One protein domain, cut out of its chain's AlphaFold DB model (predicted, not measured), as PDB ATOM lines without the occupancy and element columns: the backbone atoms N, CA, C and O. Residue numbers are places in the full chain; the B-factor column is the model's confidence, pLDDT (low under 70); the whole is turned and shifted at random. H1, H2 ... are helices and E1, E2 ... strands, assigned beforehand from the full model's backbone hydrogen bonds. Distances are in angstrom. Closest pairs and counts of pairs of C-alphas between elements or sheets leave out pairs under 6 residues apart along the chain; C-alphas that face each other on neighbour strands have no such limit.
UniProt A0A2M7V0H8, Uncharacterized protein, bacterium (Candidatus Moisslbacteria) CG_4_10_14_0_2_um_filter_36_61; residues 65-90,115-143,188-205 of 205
ATOM      1  N   ALA A  65      12.169   9.530  16.034       85.12
ATOM      2  CA  ALA A  65      13.258   9.581  15.060       85.12
ATOM      3  C   ALA A  65      13.452   8.260  14.296       85.12
ATOM      4  O   ALA A  65      13.653   7.183  14.872       85.12
ATOM      5  N   GLN A  66      13.464   8.352  12.969       87.31
ATOM      6  CA  GLN A  66      13.698   7.228  12.070       87.31
ATOM      7  C   GLN A  66      14.942   7.481  11.232       87.31
ATOM      8  O   GLN A  66      15.059   8.518  10.583       87.31
ATOM      9  N   TYR A  67      15.847   6.509  11.236       85.81
ATOM     10  CA  TYR A  67      17.005   6.507  10.359       85.81
ATOM     11  C   TYR A  67      16.623   5.818   9.068       85.81
ATOM     12  O   TYR A  67      15.891   4.823   9.086       85.81
ATOM     13  N   TYR A  68      17.123   6.337   7.960       87.50
ATOM     14  CA  TYR A  68      16.955   5.682   6.681       87.50
ATOM     15  C   TYR A  68      18.127   6.001   5.755       87.50
ATOM     16  O   TYR A  68      18.793   7.033   5.881       87.50
ATOM     17  N   GLU A  69      18.385   5.082   4.836       90.06
ATOM     18  CA  GLU A  69      19.372   5.254   3.779       90.06
ATOM     19  C   GLU A  69      18.689   5.843   2.547       90.06
ATOM     20  O   GLU A  69      17.602   5.418   2.150       90.06
ATOM     21  N   GLY A  70      19.328   6.830   1.938       91.25
ATOM     22  CA  GLY A  70      18.830   7.516   0.760       91.25
ATOM     23  C   GLY A  70      19.973   7.992  -0.119       91.25
ATOM     24  O   GLY A  70      21.083   7.452  -0.092       91.25
ATOM     25  N   LYS A  71      19.697   9.026  -0.914       90.94
ATOM     26  CA  LYS A  71      20.714   9.683  -1.729       90.94
ATOM     27  C   LYS A  71      20.702  11.186  -1.502       90.94
ATOM     28  O   LYS A  71      19.636  11.793  -1.502       90.94
ATOM     29  N   TYR A  72      21.886  11.778  -1.388       87.50
ATOM     30  CA  TYR A  72      22.083  13.224  -1.419       87.50
ATOM     31  C   TYR A  72      22.959  13.573  -2.621       87.50
ATOM     32  O   TYR A  72      24.070  13.061  -2.741       87.50
ATOM     33  N   LEU A  73      22.446  14.392  -3.545       85.75
ATOM     34  CA  LEU A  73      23.147  14.775  -4.784       85.75
ATOM     35  C   LEU A  73      23.723  13.573  -5.565       85.75
ATOM     36  O   LEU A  73      24.823  13.616  -6.109       85.75
ATOM     37  N   GLY A  74      22.970  12.468  -5.591       87.06
ATOM     38  CA  GLY A  74      23.351  11.225  -6.268       87.06
ATOM     39  C   GLY A  74      24.241  10.279  -5.452       87.06
ATOM     40  O   GLY A  74      24.398   9.125  -5.852       87.06
ATOM     41  N   PHE A  75      24.758  10.706  -4.299       88.81
ATOM     42  CA  PHE A  75      25.598   9.887  -3.425       88.81
ATOM     43  C   PHE A  75      24.800   9.155  -2.348       88.81
ATOM     44  O   PHE A  75      23.848   9.736  -1.828       88.81
ATOM     45  N   PRO A  76      25.189   7.927  -1.956       91.50
ATOM     46  CA  PRO A  76      24.594   7.246  -0.810       91.50
ATOM     47  C   PRO A  76      24.714   8.090   0.460       91.50
ATOM     48  O   PRO A  76      25.797   8.576   0.786       91.50
ATOM     49  N   ALA A  77      23.610   8.252   1.177       90.69
ATOM     50  CA  ALA A  77      23.544   9.088   2.366       90.69
ATOM     51  C   ALA A  77      22.653   8.462   3.439       90.69
ATOM     52  O   ALA A  77      21.719   7.720   3.132       90.69
ATOM     53  N   VAL A  78      22.942   8.776   4.698       89.56
ATOM     54  CA  VAL A  78      22.138   8.370   5.852       89.56
ATOM     55  C   VAL A  78      21.463   9.601   6.427       89.56
ATOM     56  O   VAL A  78      22.117  10.606   6.723       89.56
ATOM     57  N   PHE A  79      20.159   9.493   6.621       89.56
ATOM     58  CA  PHE A  79      19.321  10.558   7.140       89.56
ATOM     59  C   PHE A  79      18.678  10.140   8.452       89.56
ATOM     60  O   PHE A  79      18.425   8.956   8.693       89.56
ATOM     61  N   VAL A  80      18.361  11.133   9.275       88.25
ATOM     62  CA  VAL A  80      17.412  11.000  10.379       88.25
ATOM     63  C   VAL A  80      16.221  11.904  10.107       88.25
ATOM     64  O   VAL A  80      16.388  13.072   9.758       88.25
ATOM     65  N   ARG A  81      15.014  11.365  10.269       88.44
ATOM     66  CA  ARG A  81      13.765  12.123  10.167       88.44
ATOM     67  C   ARG A  81      12.964  12.046  11.457       88.44
ATOM     68  O   ARG A  81      12.855  10.972  12.046       88.44
ATOM     69  N   THR A  82      12.363  13.155  11.859       87.44
ATOM     70  CA  THR A  82      11.395  13.245  12.962       87.44
ATOM     71  C   THR A  82      10.116  13.912  12.466       87.44
ATOM     72  O   THR A  82      10.121  14.621  11.455       87.44
ATOM     73  N   GLU A  83       8.984  13.676  13.137       83.38
ATOM     74  CA  GLU A  83       7.781  14.462  12.849       83.38
ATOM     75  C   GLU A  83       8.046  15.937  13.145       83.38
ATOM     76  O   GLU A  83       8.613  16.286  14.179       83.38
ATOM     77  N   ASN A  84       7.607  16.816  12.247       79.75
ATOM     78  CA  ASN A  84       7.685  18.243  12.498       79.75
ATOM     79  C   ASN A  84       6.538  18.663  13.435       79.75
ATOM     80  O   ASN A  84       5.379  18.667  13.001       79.75
ATOM     81  N   PRO A  85       6.807  19.083  14.685       71.75
ATOM     82  CA  PRO A  85       5.750  19.465  15.622       71.75
ATOM     83  C   PRO A  85       4.944  20.671  15.118       71.75
ATOM     84  O   PRO A  85       3.742  20.769  15.370       71.75
ATOM     85  N   LYS A  86       5.571  21.555  14.327       68.81
ATOM     86  CA  LYS A  86       4.903  22.723  13.737       68.81
ATOM     87  C   LYS A  86       3.930  22.339  12.620       68.81
ATOM     88  O   LYS A  86       3.008  23.098  12.347       68.81
ATOM     89  N   PHE A  87       4.060  21.163  11.999       67.12
ATOM     90  CA  PHE A  87       3.149  20.732  10.932       67.12
ATOM     91  C   PHE A  87       1.709  20.531  11.433       67.12
ATOM     92  O   PHE A  87       0.752  20.899  10.745       67.12
ATOM     93  N   LYS A  88       1.538  20.020  12.663       60.00
ATOM     94  CA  LYS A  88       0.212  19.813  13.271       60.00
ATOM     95  C   LYS A  88      -0.544  21.135  13.467       60.00
ATOM     96  O   LYS A  88      -1.746  21.178  13.241       60.00
ATOM     97  N   GLN A  89       0.163  22.228  13.769       59.28
ATOM     98  CA  GLN A  89      -0.432  23.564  13.939       59.28
ATOM     99  C   GLN A  89      -0.976  24.158  12.628       59.28
ATOM    100  O   GLN A  89      -1.977  24.865  12.652       59.28
ATOM    101  N   TYR A  90      -0.366  23.849  11.478       56.44
ATOM    102  CA  TYR A  90      -0.861  24.293  10.163       56.44
ATOM    103  C   TYR A  90      -1.972  23.403   9.594       56.44
ATOM    104  O   TYR A  90      -2.697  23.830   8.696       56.44
ATOM    105  N   SER A 115       7.328  21.440   6.082       73.12
ATOM    106  CA  SER A 115       7.375  20.008   5.770       73.12
ATOM    107  C   SER A 115       6.766  19.186   6.909       73.12
ATOM    108  O   SER A 115       6.909  19.547   8.082       73.12
ATOM    109  N   LYS A 116       6.128  18.057   6.571       77.81
ATOM    110  CA  LYS A 116       5.603  17.078   7.539       77.81
ATOM    111  C   LYS A 116       6.705  16.502   8.435       77.81
ATOM    112  O   LYS A 116       6.453  16.203   9.600       77.81
ATOM    113  N   TYR A 117       7.914  16.378   7.895       81.69
ATOM    114  CA  TYR A 117       9.071  15.828   8.591       81.69
ATOM    115  C   TYR A 117      10.203  16.852   8.651       81.69
ATOM    116  O   TYR A 117      10.429  17.590   7.688       81.69
ATOM    117  N   LEU A 118      10.904  16.877   9.782       82.75
ATOM    118  CA  LEU A 118      12.229  17.478   9.889       82.75
ATOM    119  C   LEU A 118      13.237  16.392   9.541       82.75
ATOM    120  O   LEU A 118      13.202  15.313  10.127       82.75
ATOM    121  N   GLU A 119      14.103  16.663   8.578       85.81
ATOM    122  CA  GLU A 119      15.046  15.684   8.056       85.81
ATOM    123  C   GLU A 119      16.455  16.250   8.079       85.81
ATOM    124  O   GLU A 119      16.684  17.347   7.584       85.81
ATOM    125  N   MET A 120      17.393  15.493   8.638       87.31
ATOM    126  CA  MET A 120      18.797  15.868   8.746       87.31
ATOM    127  C   MET A 120      19.667  14.811   8.076       87.31
ATOM    128  O   MET A 120      19.537  13.616   8.352       87.31
ATOM    129  N   CYS A 121      20.592  15.254   7.227       88.12
ATOM    130  CA  CYS A 121      21.631  14.395   6.673       88.12
ATOM    131  C   CYS A 121      22.738  14.207   7.717       88.12
ATOM    132  O   CYS A 121      23.328  15.181   8.183       88.12
ATOM    133  N   LEU A 122      23.022  12.958   8.083       87.69
ATOM    134  CA  LEU A 122      24.035  12.624   9.090       87.69
ATOM    135  C   LEU A 122      25.391  12.306   8.467       87.69
ATOM    136  O   LEU A 122      26.436  12.602   9.046       87.69
ATOM    137  N   GLY A 123      25.374  11.698   7.284       90.06
ATOM    138  CA  GLY A 123      26.589  11.340   6.580       90.06
ATOM    139  C   GLY A 123      26.333  10.957   5.134       90.06
ATOM    140  O   GLY A 123      25.260  10.463   4.789       90.06
ATOM    141  N   ILE A 124      27.336  11.192   4.300       91.31
ATOM    142  CA  ILE A 124      27.322  10.933   2.864       91.31
ATOM    143  C   ILE A 124      28.576  10.144   2.521       91.31
ATOM    144  O   ILE A 124      29.681  10.494   2.940       91.31
ATOM    145  N   ARG A 125      28.414   9.083   1.738       89.69
ATOM    146  CA  ARG A 125      29.531   8.325   1.187       89.69
ATOM    147  C   ARG A 125      29.881   8.856  -0.198       89.69
ATOM    148  O   ARG A 125      29.083   8.742  -1.126       89.69
ATOM    149  N   VAL A 126      31.101   9.360  -0.347       90.12
ATOM    150  CA  VAL A 126      31.674   9.786  -1.630       90.12
ATOM    151  C   VAL A 126      32.863   8.879  -1.927       90.12
ATOM    152  O   VAL A 126      33.866   8.924  -1.222       90.12
ATOM    153  N   ASN A 127      32.732   8.007  -2.931       86.75
ATOM    154  CA  ASN A 127      33.699   6.942  -3.225       86.75
ATOM    155  C   ASN A 127      34.018   6.086  -1.976       86.75
ATOM    156  O   ASN A 127      33.157   5.357  -1.460       86.75
ATOM    157  N   ASN A 128      35.257   6.184  -1.490       83.69
ATOM    158  CA  ASN A 128      35.777   5.462  -0.328       83.69
ATOM    159  C   ASN A 128      35.750   6.298   0.959       83.69
ATOM    160  O   ASN A 128      36.142   5.806   2.014       83.69
ATOM    161  N   PHE A 129      35.271   7.540   0.888       83.69
ATOM    162  CA  PHE A 129      35.236   8.469   2.008       83.69
ATOM    163  C   PHE A 129      33.827   8.591   2.581       83.69
ATOM    164  O   PHE A 129      32.825   8.542   1.861       83.69
ATOM    165  N   VAL A 130      33.760   8.790   3.895       87.81
ATOM    166  CA  VAL A 130      32.536   9.154   4.607       87.81
ATOM    167  C   VAL A 130      32.676  10.602   5.045       87.81
ATOM    168  O   VAL A 130      33.541  10.929   5.851       87.81
ATOM    169  N   VAL A 131      31.817  11.461   4.508       87.00
ATOM    170  CA  VAL A 131      31.666  12.842   4.960       87.00
ATOM    171  C   VAL A 131      30.553  12.857   5.998       87.00
ATOM    172  O   VAL A 131      29.427  12.470   5.699       87.00
ATOM    173  N   SER A 132      30.858  13.288   7.214       88.38
ATOM    174  CA  SER A 132      29.898  13.451   8.307       88.38
ATOM    175  C   SER A 132      30.188  14.749   9.063       88.38
ATOM    176  O   SER A 132      31.262  15.333   8.920       88.38
ATOM    177  N   GLY A 133      29.225  15.225   9.853       83.12
ATOM    178  CA  GLY A 133      29.415  16.389  10.721       83.12
ATOM    179  C   GLY A 133      28.254  17.376  10.704       83.12
ATOM    180  O   GLY A 133      27.289  17.232   9.954       83.12
ATOM    181  N   SER A 134      28.368  18.406  11.544       81.56
ATOM    182  CA  SER A 134      27.320  19.409  11.764       81.56
ATOM    183  C   SER A 134      26.987  20.227  10.517       81.56
ATOM    184  O   SER A 134      25.855  20.666  10.352       81.56
ATOM    185  N   LEU A 135      27.936  20.399   9.595       82.38
ATOM    186  CA  LEU A 135      27.686  21.141   8.361       82.38
ATOM    187  C   LEU A 135      26.617  20.461   7.481       82.38
ATOM    188  O   LEU A 135      25.804  21.141   6.861       82.38
ATOM    189  N   LEU A 136      26.569  19.122   7.474       85.31
ATOM    190  CA  LEU A 136      25.537  18.367   6.754       85.31
ATOM    191  C   LEU A 136      24.162  18.504   7.406       85.31
ATOM    192  O   LEU A 136      23.157  18.601   6.702       85.31
ATOM    193  N   SER A 137      24.104  18.538   8.739       80.06
ATOM    194  CA  SER A 137      22.835  18.731   9.437       80.06
ATOM    195  C   SER A 137      22.312  20.161   9.271       80.06
ATOM    196  O   SER A 137      21.103  20.347   9.120       80.06
ATOM    197  N   MET A 138      23.201  21.161   9.196       81.56
ATOM    198  CA  MET A 138      22.844  22.572   8.988       81.56
ATOM    199  C   MET A 138      22.113  22.846   7.667       81.56
ATOM    200  O   MET A 138      21.308  23.769   7.607       81.56
ATOM    201  N   LEU A 139      22.305  22.031   6.624       82.38
ATOM    202  CA  LEU A 139      21.565  22.171   5.358       82.38
ATOM    203  C   LEU A 139      20.042  22.151   5.530       82.38
ATOM    204  O   LEU A 139      19.313  22.737   4.729       82.38
ATOM    205  N   SER A 140      19.567  21.440   6.549       76.62
ATOM    206  CA  SER A 140      18.138  21.299   6.828       76.62
ATOM    207  C   SER A 140      17.557  22.453   7.645       76.62
ATOM    208  O   SER A 140      16.340  22.631   7.673       76.62
ATOM    209  N   THR A 141      18.412  23.231   8.312       78.88
ATOM    210  CA  THR A 141      18.006  24.286   9.247       78.88
ATOM    211  C   THR A 141      18.315  25.683   8.731       78.88
ATOM    212  O   THR A 141      17.636  26.632   9.126       78.88
ATOM    213  N   LEU A 142      19.308  25.822   7.850       86.38
ATOM    214  CA  LEU A 142      19.676  27.111   7.294       86.38
ATOM    215  C   LEU A 142      18.642  27.589   6.267       86.38
ATOM    216  O   LEU A 142      18.228  26.826   5.387       86.38
ATOM    217  N   PRO A 143      18.242  28.866   6.343       85.94
ATOM    218  CA  PRO A 143      17.411  29.477   5.323       85.94
ATOM    219  C   PRO A 143      18.187  29.652   4.001       85.94
ATOM    220  O   PRO A 143      19.416  29.795   4.009       85.94
ATOM    221  N   ASN A 188      24.319  31.090   5.036       91.88
ATOM    222  CA  ASN A 188      23.071  30.633   4.437       91.88
ATOM    223  C   ASN A 188      23.227  29.250   3.797       91.88
ATOM    224  O   ASN A 188      24.331  28.727   3.625       91.88
ATOM    225  N   LYS A 189      22.091  28.647   3.441       90.94
ATOM    226  CA  LYS A 189      22.049  27.298   2.876       90.94
ATOM    227  C   LYS A 189      22.865  27.167   1.584       90.94
ATOM    228  O   LYS A 189      23.573  26.177   1.417       90.94
ATOM    229  N   ASP A 190      22.800  28.165   0.704       92.00
ATOM    230  CA  ASP A 190      23.438  28.117  -0.615       92.00
ATOM    231  C   ASP A 190      24.972  28.102  -0.498       92.00
ATOM    232  O   ASP A 190      25.665  27.441  -1.274       92.00
ATOM    233  N   GLU A 191      25.526  28.799   0.497       91.75
ATOM    234  CA  GLU A 191      26.956  28.747   0.820       91.75
ATOM    235  C   GLU A 191      27.394  27.368   1.306       91.75
ATOM    236  O   GLU A 191      28.412  26.846   0.840       91.75
ATOM    237  N   VAL A 192      26.610  26.745   2.189       90.56
ATOM    238  CA  VAL A 192      26.891  25.387   2.668       90.56
ATOM    239  C   VAL A 192      26.856  24.381   1.525       90.56
ATOM    240  O   VAL A 192      27.779  23.575   1.388       90.56
ATOM    241  N   GLU A 193      25.842  24.453   0.660       91.06
ATOM    242  CA  GLU A 193      25.751  23.591  -0.520       91.06
ATOM    243  C   GLU A 193      26.960  23.778  -1.446       91.06
ATOM    244  O   GLU A 193      27.531  22.793  -1.917       91.06
ATOM    245  N   LYS A 194      27.426  25.015  -1.662       92.44
ATOM    246  CA  LYS A 194      28.649  25.282  -2.441       92.44
ATOM    247  C   LYS A 194      29.892  24.648  -1.815       92.44
ATOM    248  O   LYS A 194      30.697  24.072  -2.548       92.44
ATOM    249  N   ILE A 195      30.061  24.743  -0.494       91.62
ATOM    250  CA  ILE A 195      31.195  24.132   0.221       91.62
ATOM    251  C   ILE A 195      31.168  22.611   0.049       91.62
ATOM    252  O   ILE A 195      32.172  22.013  -0.338       91.62
ATOM    253  N   LEU A 196      30.009  21.989   0.275       91.06
ATOM    254  CA  LEU A 196      29.846  20.542   0.155       91.06
ATOM    255  C   LEU A 196      30.045  20.060  -1.281       91.06
ATOM    256  O   LEU A 196      30.733  19.068  -1.496       91.06
ATOM    257  N   ASN A 197      29.534  20.790  -2.272       91.44
ATOM    258  CA  ASN A 197      29.748  20.468  -3.681       91.44
ATOM    259  C   ASN A 197      31.231  20.492  -4.063       91.44
ATOM    260  O   ASN A 197      31.699  19.577  -4.743       91.44
ATOM    261  N   LYS A 198      31.987  21.493  -3.594       93.25
ATOM    262  CA  LYS A 198      33.445  21.544  -3.793       93.25
ATOM    263  C   LYS A 198      34.139  20.360  -3.121       93.25
ATOM    264  O   LYS A 198      34.969  19.714  -3.752       93.25
ATOM    265  N   LEU A 199      33.767  20.042  -1.881       90.38
ATOM    266  CA  LEU A 199      34.310  18.893  -1.159       90.38
ATOM    267  C   LEU A 199      34.029  17.579  -1.900       90.38
ATOM    268  O   LEU A 199      34.932  16.773  -2.098       90.38
ATOM    269  N   PHE A 200      32.797  17.364  -2.358       90.94
ATOM    270  CA  PHE A 200      32.435  16.147  -3.082       90.94
ATOM    271  C   PHE A 200      33.146  16.046  -4.428       90.94
ATOM    272  O   PHE A 200      33.515  14.945  -4.819       90.94
ATOM    273  N   ALA A 201      33.362  17.163  -5.126       90.88
ATOM    274  CA  ALA A 201      34.148  17.175  -6.355       90.88
ATOM    275  C   ALA A 201      35.603  16.747  -6.101       90.88
ATOM    276  O   ALA A 201      36.126  15.931  -6.853       90.88
ATOM    277  N   LEU A 202      36.215  17.227  -5.012       90.38
ATOM    278  CA  LEU A 202      37.573  16.837  -4.615       90.38
ATOM    279  C   LEU A 202      37.678  15.359  -4.226       90.38
ATOM    280  O   LEU A 202      38.675  14.727  -4.534       90.38
ATOM    281  N   LEU A 203      36.656  14.807  -3.567       86.88
ATOM    282  CA  LEU A 203      36.636  13.402  -3.137       86.88
ATOM    283  C   LEU A 203      36.216  12.421  -4.248       86.88
ATOM    284  O   LEU A 203      36.335  11.205  -4.074       86.88
ATOM    285  N   LYS A 204      35.654  12.931  -5.356       80.81
ATOM    286  CA  LYS A 204      35.337  12.139  -6.553       80.81
ATOM    287  C   LYS A 204      36.575  11.844  -7.399       80.81
ATOM    288  O   LYS A 204      36.576  10.793  -8.040       80.81
ATOM    289  N   GLY A 205      37.518  12.790  -7.451       62.41
ATOM    290  CA  GLY A 205      38.808  12.650  -8.136       62.41
ATOM    291  C   GLY A 205      39.726  11.682  -7.413       62.41
ATOM    292  O   GLY A 205      40.494  11.007  -8.125       62.41
TER     293      GLY A 205
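AT A GLANCE: This is residues 65 to 90, 115 to 143 and 188 to 205 of the 205 residues of an uncharacterized protein of bacterium (Candidatus Moisslbacteria) CG_4_10_14_0_2_um_filter_36_61 (UniProt A0A2M7V0H8). A strongly twisted sheet of four strands, E1 to E4, has the long helix H3 over one face, two layers that come together at residues 196 to 204 of H3; the short H2 packs on E3, and the small H1 lies at the far end of the length. The printed part has 73 residues, with E1, E2, H1, E3, E4, H2 and H3 along the chain. The sheet's order is E1, E2, E3, E4, antiparallel throughout, and the class is mixed, helices and strands. The whole is elongated, 46 by 26 by 18 A, and only just compact, close to loose, with a radius of gyration of the C-alphas of 13.3 A.

IN THESE COORDINATES: E1, residues 66 to 72, begins at C-alpha 66 (13.698, 7.228, 12.070). E2 is residues 75 to 83, 24.6 A, and H1 residues 85 to 90. E3, residues 117 to 126, 25.5 A, bends by 50 degrees at residue 122. E4 is residues 129 to 132, H2 residues 134 to 138. H3, residues 189 to 204, 22.3 A, ends at C-alpha 204 (35.337, 12.139, -6.553).

HOW THE PARTS SIT: The hairpin E1 and E2 has N 68 and O 79 at 3.0 A. E2 and E3 are antiparallel, with N 80 and O 120 at 2.9 A. The hairpin E3 and E4 has N 124 and O 131 at 2.8 A. H1 only grazes the sheet, with residues 85 to 87. H2 is on the sheet, over none of its strands; its closest C-alphas to E3 are Ser 137 and Met 120, 5.0 A. H3 runs along E3 at 8 degrees on the local plane, its height over the sheet 11.3 A; the closest C-alphas are Leu 203 and Val 126, 6.3 A. H2 and H3 are close but not clearly touching, the C-alphas of Leu 135 and Val 192 being 7.1 A apart. In H2 and H3 every O i to N i+4 pair is within hydrogen-bond range; H1 has 0 of 2, and 2 of 3 O i to N i+3 pairs.

THE WHOLE: The C-alphas farthest apart, Gln 89 and Gly 205, are 46.3 A apart. Residues 91 to 114 and 144 to 187 are not printed, with C-alpha gaps of 10.3 A and 5.8 A. The links printed whole are tight. Residues 86 to 90 and 205 have pLDDT under 70.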